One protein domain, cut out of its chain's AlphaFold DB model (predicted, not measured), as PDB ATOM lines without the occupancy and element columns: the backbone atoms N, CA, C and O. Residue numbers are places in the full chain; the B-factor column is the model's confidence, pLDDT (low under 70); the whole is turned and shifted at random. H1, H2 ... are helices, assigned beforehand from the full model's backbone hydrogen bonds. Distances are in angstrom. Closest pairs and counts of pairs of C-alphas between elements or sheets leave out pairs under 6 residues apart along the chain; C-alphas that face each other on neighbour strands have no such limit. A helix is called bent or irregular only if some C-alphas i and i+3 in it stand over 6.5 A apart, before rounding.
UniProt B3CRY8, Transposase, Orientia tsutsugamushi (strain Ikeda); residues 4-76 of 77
ATOM      1  N   GLU A   4      20.301  34.498 -16.612       91.25
ATOM      2  CA  GLU A   4      19.052  33.739 -16.458       91.25
ATOM      3  C   GLU A   4      18.600  33.564 -15.003       91.25
ATOM      4  O   GLU A   4      17.408  33.505 -14.735       91.25
ATOM      5  N   GLN A   5      19.537  33.524 -14.053       91.19
ATOM      6  CA  GLN A   5      19.223  33.352 -12.632       91.19
ATOM      7  C   GLN A   5      18.757  34.647 -11.960       91.19
ATOM      8  O   GLN A   5      18.206  34.602 -10.864       91.19
ATOM      9  N   ILE A   6      19.035  35.799 -12.573       92.06
ATOM     10  CA  ILE A   6      18.845  37.110 -11.947       92.06
ATOM     11  C   ILE A   6      17.884  38.015 -12.715       92.06
ATOM     12  O   ILE A   6      17.471  39.038 -12.177       92.06
ATOM     13  N   LYS A   7      17.530  37.661 -13.957       91.25
ATOM     14  CA  LYS A   7      16.686  38.480 -14.840       91.25
ATOM     15  C   LYS A   7      15.274  38.725 -14.290       91.25
ATOM     16  O   LYS A   7      14.643  39.702 -14.665       91.25
ATOM     17  N   GLU A   8      14.794  37.844 -13.412       93.19
ATOM     18  CA  GLU A   8      13.464  37.923 -12.785       93.19
ATOM     19  C   GLU A   8      13.505  38.560 -11.389       93.19
ATOM     20  O   GLU A   8      12.495  38.615 -10.687       93.19
ATOM     21  N   LEU A   9      14.675  39.038 -10.950       94.62
ATOM     22  CA  LEU A   9      14.773  39.756  -9.690       94.62
ATOM     23  C   LEU A   9      14.064  41.104  -9.787       94.62
ATOM     24  O   LEU A   9      14.230  41.859 -10.746       94.62
ATOM     25  N   GLU A  10      13.365  41.442  -8.708       95.81
ATOM     26  CA  GLU A  10      12.865  42.790  -8.482       95.81
ATOM     27  C   GLU A  10      14.001  43.819  -8.579       95.81
ATOM     28  O   GLU A  10      15.131  43.565  -8.145       95.81
ATOM     29  N   ASP A  11      13.684  45.001  -9.108       95.50
ATOM     30  CA  ASP A  11      14.626  46.092  -9.370       95.50
ATOM     31  C   ASP A  11      15.561  46.399  -8.199       95.50
ATOM     32  O   ASP A  11      16.748  46.670  -8.404       95.50
ATOM     33  N   GLU A  12      15.058  46.351  -6.965       96.44
ATOM     34  CA  GLU A  12      15.878  46.606  -5.785       96.44
ATOM     35  C   GLU A  12      16.931  45.512  -5.564       96.44
ATOM     36  O   GLU A  12      18.111  45.824  -5.369       96.44
ATOM     37  N   LYS A  13      16.529  44.239  -5.644       95.50
ATOM     38  CA  LYS A  13      17.428  43.086  -5.496       95.50
ATOM     39  C   LYS A  13      18.444  43.045  -6.631       95.50
ATOM     40  O   LYS A  13      19.637  42.879  -6.371       95.50
ATOM     41  N   PHE A  14      17.991  43.274  -7.863       95.56
ATOM     42  CA  PHE A  14      18.863  43.359  -9.028       95.56
ATOM     43  C   PHE A  14      19.896  44.478  -8.859       95.56
ATOM     44  O   PHE A  14      21.095  44.234  -8.977       95.56
ATOM     45  N   ARG A  15      19.463  45.682  -8.464       95.38
ATOM     46  CA  ARG A  15      20.360  46.822  -8.225       95.38
ATOM     47  C   ARG A  15      21.344  46.577  -7.091       95.38
ATOM     48  O   ARG A  15      22.491  47.005  -7.188       95.38
ATOM     49  N   ARG A  16      20.936  45.904  -6.015       93.69
ATOM     50  CA  ARG A  16      21.846  45.554  -4.915       93.69
ATOM     51  C   ARG A  16      22.972  44.633  -5.393       93.69
ATOM     52  O   ARG A  16      24.115  44.795  -4.958       93.69
ATOM     53  N   LEU A  17      22.644  43.710  -6.292       92.00
ATOM     54  CA  LEU A  17      23.564  42.730  -6.856       92.00
ATOM     55  C   LEU A  17      24.490  43.337  -7.921       92.00
ATOM     56  O   LEU A  17      25.707  43.214  -7.818       92.00
ATOM     57  N   THR A  18      23.927  44.027  -8.915       94.00
ATOM     58  CA  THR A  18      24.646  44.500 -10.113       94.00
ATOM     59  C   THR A  18      25.087  45.962 -10.028       94.00
ATOM     60  O   THR A  18      25.948  46.399 -10.782       94.00
ATOM     61  N   GLY A  19      24.530  46.744  -9.102       94.25
ATOM     62  CA  GLY A  19      24.790  48.178  -8.960       94.25
ATOM     63  C   GLY A  19      23.935  49.082  -9.847       94.25
ATOM     64  O   GLY A  19      23.998  50.298  -9.686       94.25
ATOM     65  N   VAL A  20      23.110  48.527 -10.738       95.81
ATOM     66  CA  VAL A  20      22.243  49.285 -11.658       95.81
ATOM     67  C   VAL A  20      20.820  48.725 -11.647       95.81
ATOM     68  O   VAL A  20      20.616  47.564 -11.320       95.81
ATOM     69  N   ARG A  21      19.808  49.531 -11.987       96.19
ATOM     70  CA  ARG A  21      18.416  49.044 -12.119       96.19
ATOM     71  C   ARG A  21      18.247  48.206 -13.392       96.19
ATOM     72  O   ARG A  21      18.989  48.430 -14.352       96.19
ATOM     73  N   ASN A  22      17.232  47.335 -13.448       94.94
ATOM     74  CA  ASN A  22      16.932  46.536 -14.647       94.94
ATOM     75  C   ASN A  22      16.746  47.420 -15.889       94.94
ATOM     76  O   ASN A  22      17.328  47.153 -16.937       94.94
ATOM     77  N   GLY A  23      16.019  48.536 -15.758       95.81
ATOM     78  CA  GLY A  23      15.824  49.474 -16.869       95.81
ATOM     79  C   GLY A  23      17.129  50.089 -17.398       95.81
ATOM     80  O   GLY A  23      17.274  50.300 -18.600       95.81
ATOM     81  N   THR A  24      18.110  50.346 -16.526       97.38
ATOM     82  CA  THR A  24      19.440  50.822 -16.941       97.38
ATOM     83  C   THR A  24      20.232  49.710 -17.622       97.38
ATOM     84  O   THR A  24      20.843  49.949 -18.660       97.38
ATOM     85  N   PHE A  25      20.187  48.495 -17.069       96.69
ATOM     86  CA  PHE A  25      20.835  47.322 -17.651       96.69
ATOM     87  C   PHE A  25      20.320  47.041 -19.068       96.69
ATOM     88  O   PHE A  25      21.121  46.850 -19.980       96.69
ATOM     89  N   SER A  26      19.003  47.115 -19.287       96.25
ATOM     90  CA  SER A  26      18.400  46.948 -20.616       96.25
ATOM     91  C   SER A  26      18.944  47.959 -21.627       96.25
ATOM     92  O   SER A  26      19.385  47.571 -22.703       96.25
ATOM     93  N   LYS A  27      19.011  49.247 -21.262       98.06
ATOM     94  CA  LYS A  27      19.566  50.293 -22.139       98.06
ATOM     95  C   LYS A  27      21.041  50.056 -22.473       98.06
ATOM     96  O   LYS A  27      21.460  50.289 -23.602       98.06
ATOM     97  N   MET A  28      21.837  49.589 -21.508       97.69
ATOM     98  CA  MET A  28      23.233  49.209 -21.754       97.69
ATOM     99  C   MET A  28      23.325  48.036 -22.736       97.69
ATOM    100  O   MET A  28      24.147  48.072 -23.650       97.69
ATOM    101  N   MET A  29      22.458  47.031 -22.591       97.38
ATOM    102  CA  MET A  29      22.387  45.894 -23.509       97.38
ATOM    103  C   MET A  29      22.016  46.310 -24.932       97.38
ATOM    104  O   MET A  29      22.610  45.798 -25.877       97.38
ATOM    105  N   ASP A  30      21.099  47.260 -25.104       97.75
ATOM    106  CA  ASP A  30      20.716  47.755 -26.431       97.75
ATOM    107  C   ASP A  30      21.886  48.443 -27.147       97.75
ATOM    108  O   ASP A  30      22.085  48.251 -28.348       97.75
ATOM    109  N   ILE A  31      22.706  49.198 -26.408       97.56
ATOM    110  CA  ILE A  31      23.936  49.811 -26.932       97.56
ATOM    111  C   ILE A  31      24.968  48.727 -27.282       97.56
ATOM    112  O   ILE A  31      25.587  48.773 -28.347       97.56
ATOM    113  N   LEU A  32      25.152  47.735 -26.404       95.94
ATOM    114  CA  LEU A  32      26.120  46.657 -26.616       95.94
ATOM    115  C   LEU A  32      25.757  45.775 -27.811       95.94
ATOM    116  O   LEU A  32      26.650  45.419 -28.574       95.94
ATOM    117  N   ARG A  33      24.474  45.458 -28.008       95.12
ATOM    118  CA  ARG A  33      23.997  44.680 -29.160       95.12
ATOM    119  C   ARG A  33      24.297  45.394 -30.475       95.12
ATOM    120  O   ARG A  33      24.896  44.791 -31.355       95.12
ATOM    121  N   GLN A  34      24.012  46.695 -30.560       94.62
ATOM    122  CA  GLN A  34      24.357  47.501 -31.740       94.62
ATOM    123  C   GLN A  34      25.867  47.497 -32.025       94.62
ATOM    124  O   GLN A  34      26.299  47.338 -33.168       94.62
ATOM    125  N   ALA A  35      26.690  47.639 -30.982       92.88
ATOM    126  CA  ALA A  35      28.143  47.598 -31.122       92.88
ATOM    127  C   ALA A  35      28.658  46.206 -31.531       92.88
ATOM    128  O   ALA A  35      29.617  46.101 -32.299       92.88
ATOM    129  N   ASP A  36      28.044  45.140 -31.022       91.00
ATOM    130  CA  ASP A  36      28.394  43.756 -31.339       91.00
ATOM    131  C   ASP A  36      28.009  43.383 -32.775       91.00
ATOM    132  O   ASP A  36      28.805  42.770 -33.485       91.00
ATOM    133  N   ASP A  37      26.853  43.836 -33.257       90.00
ATOM    134  CA  ASP A  37      26.434  43.654 -34.649       90.00
ATOM    135  C   ASP A  37      27.391  44.360 -35.618       90.00
ATOM    136  O   ASP A  37      27.823  43.779 -36.621       90.00
ATOM    137  N   LEU A  38      27.842  45.570 -35.268       90.25
ATOM    138  CA  LEU A  38      28.877  46.265 -36.030       90.25
ATOM    139  C   LEU A  38      30.209  45.496 -36.022       90.25
ATOM    140  O   LEU A  38      30.882  45.429 -37.051       90.25
ATOM    141  N   LYS A  39      30.607  44.885 -34.900       87.94
ATOM    142  CA  LYS A  39      31.824  44.051 -34.829       87.94
ATOM    143  C   LYS A  39      31.705  42.792 -35.684       87.94
ATOM    144  O   LYS A  39      32.638  42.475 -36.422       87.94
ATOM    145  N   LYS A  40      30.557  42.116 -35.641       85.62
ATOM    146  CA  LYS A  40      30.275  40.928 -36.461       85.62
ATOM    147  C   LYS A  40      30.329  41.242 -37.953       85.62
ATOM    148  O   LYS A  40      30.891  40.454 -38.706       85.62
ATOM    149  N   SER A  41      29.838  42.414 -38.375       83.75
ATOM    150  CA  SER A  41      29.930  42.854 -39.779       83.75
ATOM    151  C   SER A  41      31.377  42.971 -40.285       83.75
ATOM    152  O   SER A  41      31.633  42.819 -41.474       83.75
ATOM    153  N   LYS A  42      32.337  43.174 -39.372       87.69
ATOM    154  CA  LYS A  42      33.775  43.265 -39.662       87.69
ATOM    155  C   LYS A  42      34.497  41.914 -39.589       87.69
ATOM    156  O   LYS A  42      35.723  41.884 -39.619       87.69
ATOM    157  N   GLY A  43      33.769  40.804 -39.454       80.12
ATOM    158  CA  GLY A  43      34.347  39.460 -39.370       80.12
ATOM    159  C   GLY A  43      34.994  39.130 -38.023       80.12
ATOM    160  O   GLY A  43      35.727  38.148 -37.922       80.12
ATOM    161  N   VAL A  44      34.738  39.922 -36.974       80.00
ATOM    162  CA  VAL A  44      35.219  39.605 -35.624       80.00
ATOM    163  C   VAL A  44      34.463  38.378 -35.106       80.00
ATOM    164  O   VAL A  44      33.231  38.342 -35.117       80.00
ATOM    165  N   GLY A  45      35.212  37.356 -34.681       74.94
ATOM    166  CA  GLY A  45      34.667  36.088 -34.196       74.94
ATOM    167  C   GLY A  45      33.767  36.235 -32.964       74.94
ATOM    168  O   GLY A  45      33.848  37.205 -32.213       74.94
ATOM    169  N   LYS A  46      32.899  35.239 -32.746       75.06
ATOM    170  CA  LYS A  46      31.983  35.207 -31.597       75.06
ATOM    171  C   LYS A  46      32.759  35.018 -30.290       75.06
ATOM    172  O   LYS A  46      33.622  34.147 -30.197       75.06
ATOM    173  N   ASN A  47      32.406  35.793 -29.268       78.25
ATOM    174  CA  ASN A  47      32.941  35.618 -27.919       78.25
ATOM    175  C   ASN A  47      32.439  34.309 -27.287       78.25
ATOM    176  O   ASN A  47      31.335  33.850 -27.575       78.25
ATOM    177  N   LYS A  48      33.232  33.737 -26.369       83.12
ATOM    178  CA  LYS A  48      32.839  32.556 -25.573       83.12
ATOM    179  C   LYS A  48      31.672  32.844 -24.616       83.12
ATOM    180  O   LYS A  48      30.921  31.934 -24.287       83.12
ATOM    181  N   LEU A  49      31.555  34.089 -24.158       87.06
ATOM    182  CA  LEU A  49      30.497  34.561 -23.264       87.06
ATOM    183  C   LEU A  49      29.462  35.357 -24.055       87.06
ATOM    184  O   LEU A  49      29.830  36.092 -24.976       87.06
ATOM    185  N   ASN A  50      28.190  35.237 -23.673       90.31
ATOM    186  CA  ASN A  50      27.145  36.103 -24.217       90.31
ATOM    187  C   ASN A  50      27.265  37.530 -23.650       90.31
ATOM    188  O   ASN A  50      27.946  37.766 -22.649       90.31
ATOM    189  N   LEU A  51      26.632  38.494 -24.321       93.38
ATOM    190  CA  LEU A  51      26.748  39.914 -23.976       93.38
ATOM    191  C   LEU A  51      26.207  40.210 -22.572       93.38
ATOM    192  O   LEU A  51      26.796  41.013 -21.849       93.38
ATOM    193  N   GLU A  52      25.125  39.544 -22.173       94.81
ATOM    194  CA  GLU A  52      24.519  39.699 -20.854       94.81
ATOM    195  C   GLU A  52      25.502  39.292 -19.746       94.81
ATOM    196  O   GLU A  52      25.735  40.044 -18.800       94.81
ATOM    197  N   GLU A  53      26.135  38.127 -19.878       93.81
ATOM    198  CA  GLU A  53      27.148  37.624 -18.948       93.81
ATOM    199  C   GLU A  53      28.391  38.513 -18.924       93.81
ATOM    200  O   GLU A  53      28.925  38.785 -17.848       93.81
ATOM    201  N   GLN A  54      28.833  39.007 -20.086       94.31
ATOM    202  CA  GLN A  54      29.945  39.956 -20.163       94.31
ATOM    203  C   GLN A  54      29.645  41.234 -19.377       94.31
ATOM    204  O   GLN A  54      30.460  41.649 -18.550       94.31
ATOM    205  N   LEU A  55      28.470  41.836 -19.586       96.19
ATOM    206  CA  LEU A  55      28.073  43.046 -18.873       96.19
ATOM    207  C   LEU A  55      27.972  42.797 -17.362       96.19
ATOM    208  O   LEU A  55      28.448  43.613 -16.575       96.19
ATOM    209  N   LEU A  56      27.412  41.659 -16.943       95.25
ATOM    210  CA  LEU A  56      27.324  41.312 -15.523       95.25
ATOM    211  C   LEU A  56      28.691  41.180 -14.858       95.25
ATOM    212  O   LEU A  56      28.874  41.703 -13.761       95.25
ATOM    213  N   ILE A  57      29.650  40.522 -15.514       93.00
ATOM    214  CA  ILE A  57      31.014  40.384 -14.990       93.00
ATOM    215  C   ILE A  57      31.673  41.757 -14.847       93.00
ATOM    216  O   ILE A  57      32.298  42.026 -13.823       93.00
ATOM    217  N   VAL A  58      31.505  42.646 -15.830       94.62
ATOM    218  CA  VAL A  58      32.055  44.010 -15.767       94.62
ATOM    219  C   VAL A  58      31.445  44.798 -14.610       94.62
ATOM    220  O   VAL A  58      32.174  45.423 -13.844       94.62
ATOM    221  N   LEU A  59      30.124  44.750 -14.437       95.00
ATOM    222  CA  LEU A  59      29.449  45.430 -13.331       95.00
ATOM    223  C   LEU A  59      29.885  44.877 -11.967       95.00
ATOM    224  O   LEU A  59      30.131  45.643 -11.034       95.00
ATOM    225  N   GLU A  60      30.030  43.558 -11.850       91.12
ATOM    226  CA  GLU A  60      30.532  42.909 -10.640       91.12
ATOM    227  C   GLU A  60      31.978  43.326 -10.338       91.12
ATOM    228  O   GLU A  60      32.292  43.685  -9.199       91.12
ATOM    229  N   TYR A  61      32.834  43.345 -11.362       91.19
ATOM    230  CA  TYR A  61      34.216  43.794 -11.254       91.19
ATOM    231  C   TYR A  61      34.288  45.245 -10.783       91.19
ATOM    232  O   TYR A  61      34.915  45.510  -9.766       91.19
ATOM    233  N   LEU A  62      33.585  46.174 -11.437       91.44
ATOM    234  CA  LEU A  62      33.598  47.594 -11.066       91.44
ATOM    235  C   LEU A  62      33.126  47.831  -9.626       91.44
ATOM    236  O   LEU A  62      33.649  48.704  -8.936       91.44
ATOM    237  N   ARG A  63      32.163  47.037  -9.141       89.38
ATOM    238  CA  ARG A  63      31.696  47.122  -7.749       89.38
ATOM    239  C   ARG A  63      32.729  46.629  -6.748       89.38
ATOM    240  O   ARG A  63      32.889  47.240  -5.692       89.38
ATOM    241  N   LYS A  64      33.384  45.508  -7.046       86.94
ATOM    242  CA  LYS A  64      34.337  44.872  -6.131       86.94
ATOM    243  C   LYS A  64      35.736  45.470  -6.230       86.94
ATOM    244  O   LYS A  64      36.473  45.397  -5.257       86.94
ATOM    245  N   TYR A  65      36.075  46.104  -7.351       86.94
ATOM    246  CA  TYR A  65      37.396  46.667  -7.617       86.94
ATOM    247  C   TYR A  65      37.843  47.623  -6.516       86.94
ATOM    248  O   TYR A  65      38.952  47.492  -6.019       86.94
ATOM    249  N   ARG A  66      36.953  48.510  -6.051       79.50
ATOM    250  CA  ARG A  66      37.272  49.415  -4.938       79.50
ATOM    251  C   ARG A  66      37.691  48.651  -3.679       79.50
ATOM    252  O   ARG A  66      38.630  49.049  -3.011       79.50
ATOM    253  N   ILE A  67      36.996  47.562  -3.353       83.88
ATOM    254  CA  ILE A  67      37.314  46.742  -2.178       83.88
ATOM    255  C   ILE A  67      38.637  46.006  -2.395       83.88
ATOM    256  O   ILE A  67      39.482  46.036  -1.511       83.88
ATOM    257  N   TYR A  68      38.837  45.399  -3.568       80.38
ATOM    258  CA  TYR A  68      40.090  44.716  -3.893       80.38
ATOM    259  C   TYR A  68      41.291  45.656  -3.819       80.38
ATOM    260  O   TYR A  68      42.280  45.302  -3.196       80.38
ATOM    261  N   PHE A  69      41.166  46.869  -4.356       82.00
ATOM    262  CA  PHE A  69      42.208  47.888  -4.289       82.00
ATOM    263  C   PHE A  69      42.565  48.268  -2.845       82.00
ATOM    264  O   PHE A  69      43.737  48.394  -2.516       82.00
ATOM    265  N   HIS A  70      41.572  48.420  -1.961       77.25
ATOM    266  CA  HIS A  70      41.836  48.751  -0.558       77.25
ATOM    267  C   HIS A  70      42.442  47.589   0.231       77.25
ATOM    268  O   HIS A  70      43.367  47.819   0.998       77.25
ATOM    269  N   ILE A  71      41.966  46.359   0.018       80.00
ATOM    270  CA  ILE A  71      42.547  45.167   0.654       80.00
ATOM    271  C   ILE A  71      43.993  44.966   0.190       80.00
ATOM    272  O   ILE A  71      44.854  44.623   0.987       80.00
ATOM    273  N   GLU A  72      44.265  45.171  -1.098       75.31
ATOM    274  CA  GLU A  72      45.611  45.037  -1.651       75.31
ATOM    275  C   GLU A  72      46.562  46.103  -1.093       75.31
ATOM    276  O   GLU A  72      47.687  45.767  -0.764       75.31
ATOM    277  N   LEU A  73      46.114  47.345  -0.889       71.94
ATOM    278  CA  LEU A  73      46.924  48.370  -0.218       71.94
ATOM    279  C   LEU A  73      47.190  48.043   1.260       71.94
ATOM    280  O   LEU A  73      48.320  48.166   1.706       71.94
ATOM    281  N   GLU A  74      46.181  47.573   2.000       72.44
ATOM    282  CA  GLU A  74      46.302  47.240   3.431       72.44
ATOM    283  C   GLU A  74      47.186  46.002   3.694       72.44
ATOM    284  O   GLU A  74      47.694  45.827   4.793       72.44
ATOM    285  N   LEU A  75      47.383  45.135   2.693       68.81
ATOM    286  CA  LEU A  75      48.264  43.961   2.778       68.81
ATOM    287  C   LEU A  75      49.728  44.256   2.405       68.81
ATOM    288  O   LEU A  75      50.569  43.364   2.533       68.81
ATOM    289  N   TRP A  76      50.020  45.451   1.886       57.41
ATOM    290  CA  TRP A  76      51.364  45.881   1.478       57.41
ATOM    291  C   TRP A  76      51.964  46.947   2.413       57.41
ATOM    292  O   TRP A  76      53.124  47.317   2.216       57.41
TER     293      TRP A  76
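Overview. This is residues 4 to 76 of the 77 residues of the protein "Transposase" of Orientia tsutsugamushi (strain Ikeda) (UniProt B3CRY8). Three helices make a loose triangle with an arm at one corner: H3a begins beside the middle of H2 and runs away from it at a slant, the two forming a V with the earlier part of H2, and the short H1 lies across the open side of that V. H3 is bent, and its later part, H3b, sticks out from the triangle, while the last residues of H2, 37 to 41, stand free at another corner. The printed part has 73 residues, with named helices H1, H2 and H3 in that order along the chain and no named strand, and its class is all helix. It is loose, with a radius of gyration of the C-alphas of 15.3 A, and its C-alphas span 46 by 33 by 18 A, an outline that is only just flat.

Along the chain. H1, residues 11 to 18, begins with C-alpha 11 at (14.626, 46.092, -9.370) and is 10.2 A from first to last C-alpha. H2, residues 22 to 41, is 28.5 A long and ends with C-alpha 41 at (29.930, 42.854, -39.779). H3, residues 51 to 74, was assigned as one helix by its hydrogen bonds, but it is bent: C-alphas 63 and 66 are 6.7 A apart. Its arm H3a, residues 51 to 63, is 18.4 A long. Its arm H3b, residues 66 to 74, is 12.5 A long and ends with C-alpha 74 at (46.302, 47.240, 3.431).

Arrangement. H1 and H2 only just touch, with 3 pairs of C-alphas within 8 A. The closest C-alphas are those of Asp 11 and Asn 22, 5.8 A apart, and H2 touches H1 with residue 22 alone. The two run the same way at a steep tilt of 53 degrees. H1 also touches H3a, about perpendicular at 76 degrees, the closest C-alphas being those of Thr 18 and Leu 59 at 5.9 A. H2 touches H3a with residues 29 to 33 alone, and H3a touches H2 with residues 51 to 55 alone. Their closest C-alphas, of Met 29 and Glu 52, are 7.1 A apart, and the two run opposite ways at a steep tilt of 56 degrees. The helix packing is mostly crossed, with no touching pair at a shallow tilt. H3b stands at a steep tilt of 42 degrees to H3a and is apart from H1 and H2. In H1, H2, H3a and H3b every O i to N i+4 pair is within hydrogen-bond range.

Size, cuts and confidence. The two C-alphas farthest apart are those of Ser 41 and Trp 76, at 46.6 A. Residues 37 to 43 and 64 to 76 stand free; the body without them spans 36 by 20 by 19 A. The link from H1 to H2 is tight, and that from H2 to H3 is short, with 9 residues. The printed part has no cut. Its mean pLDDT is 89.4, and residues 75 to 76 are under 70.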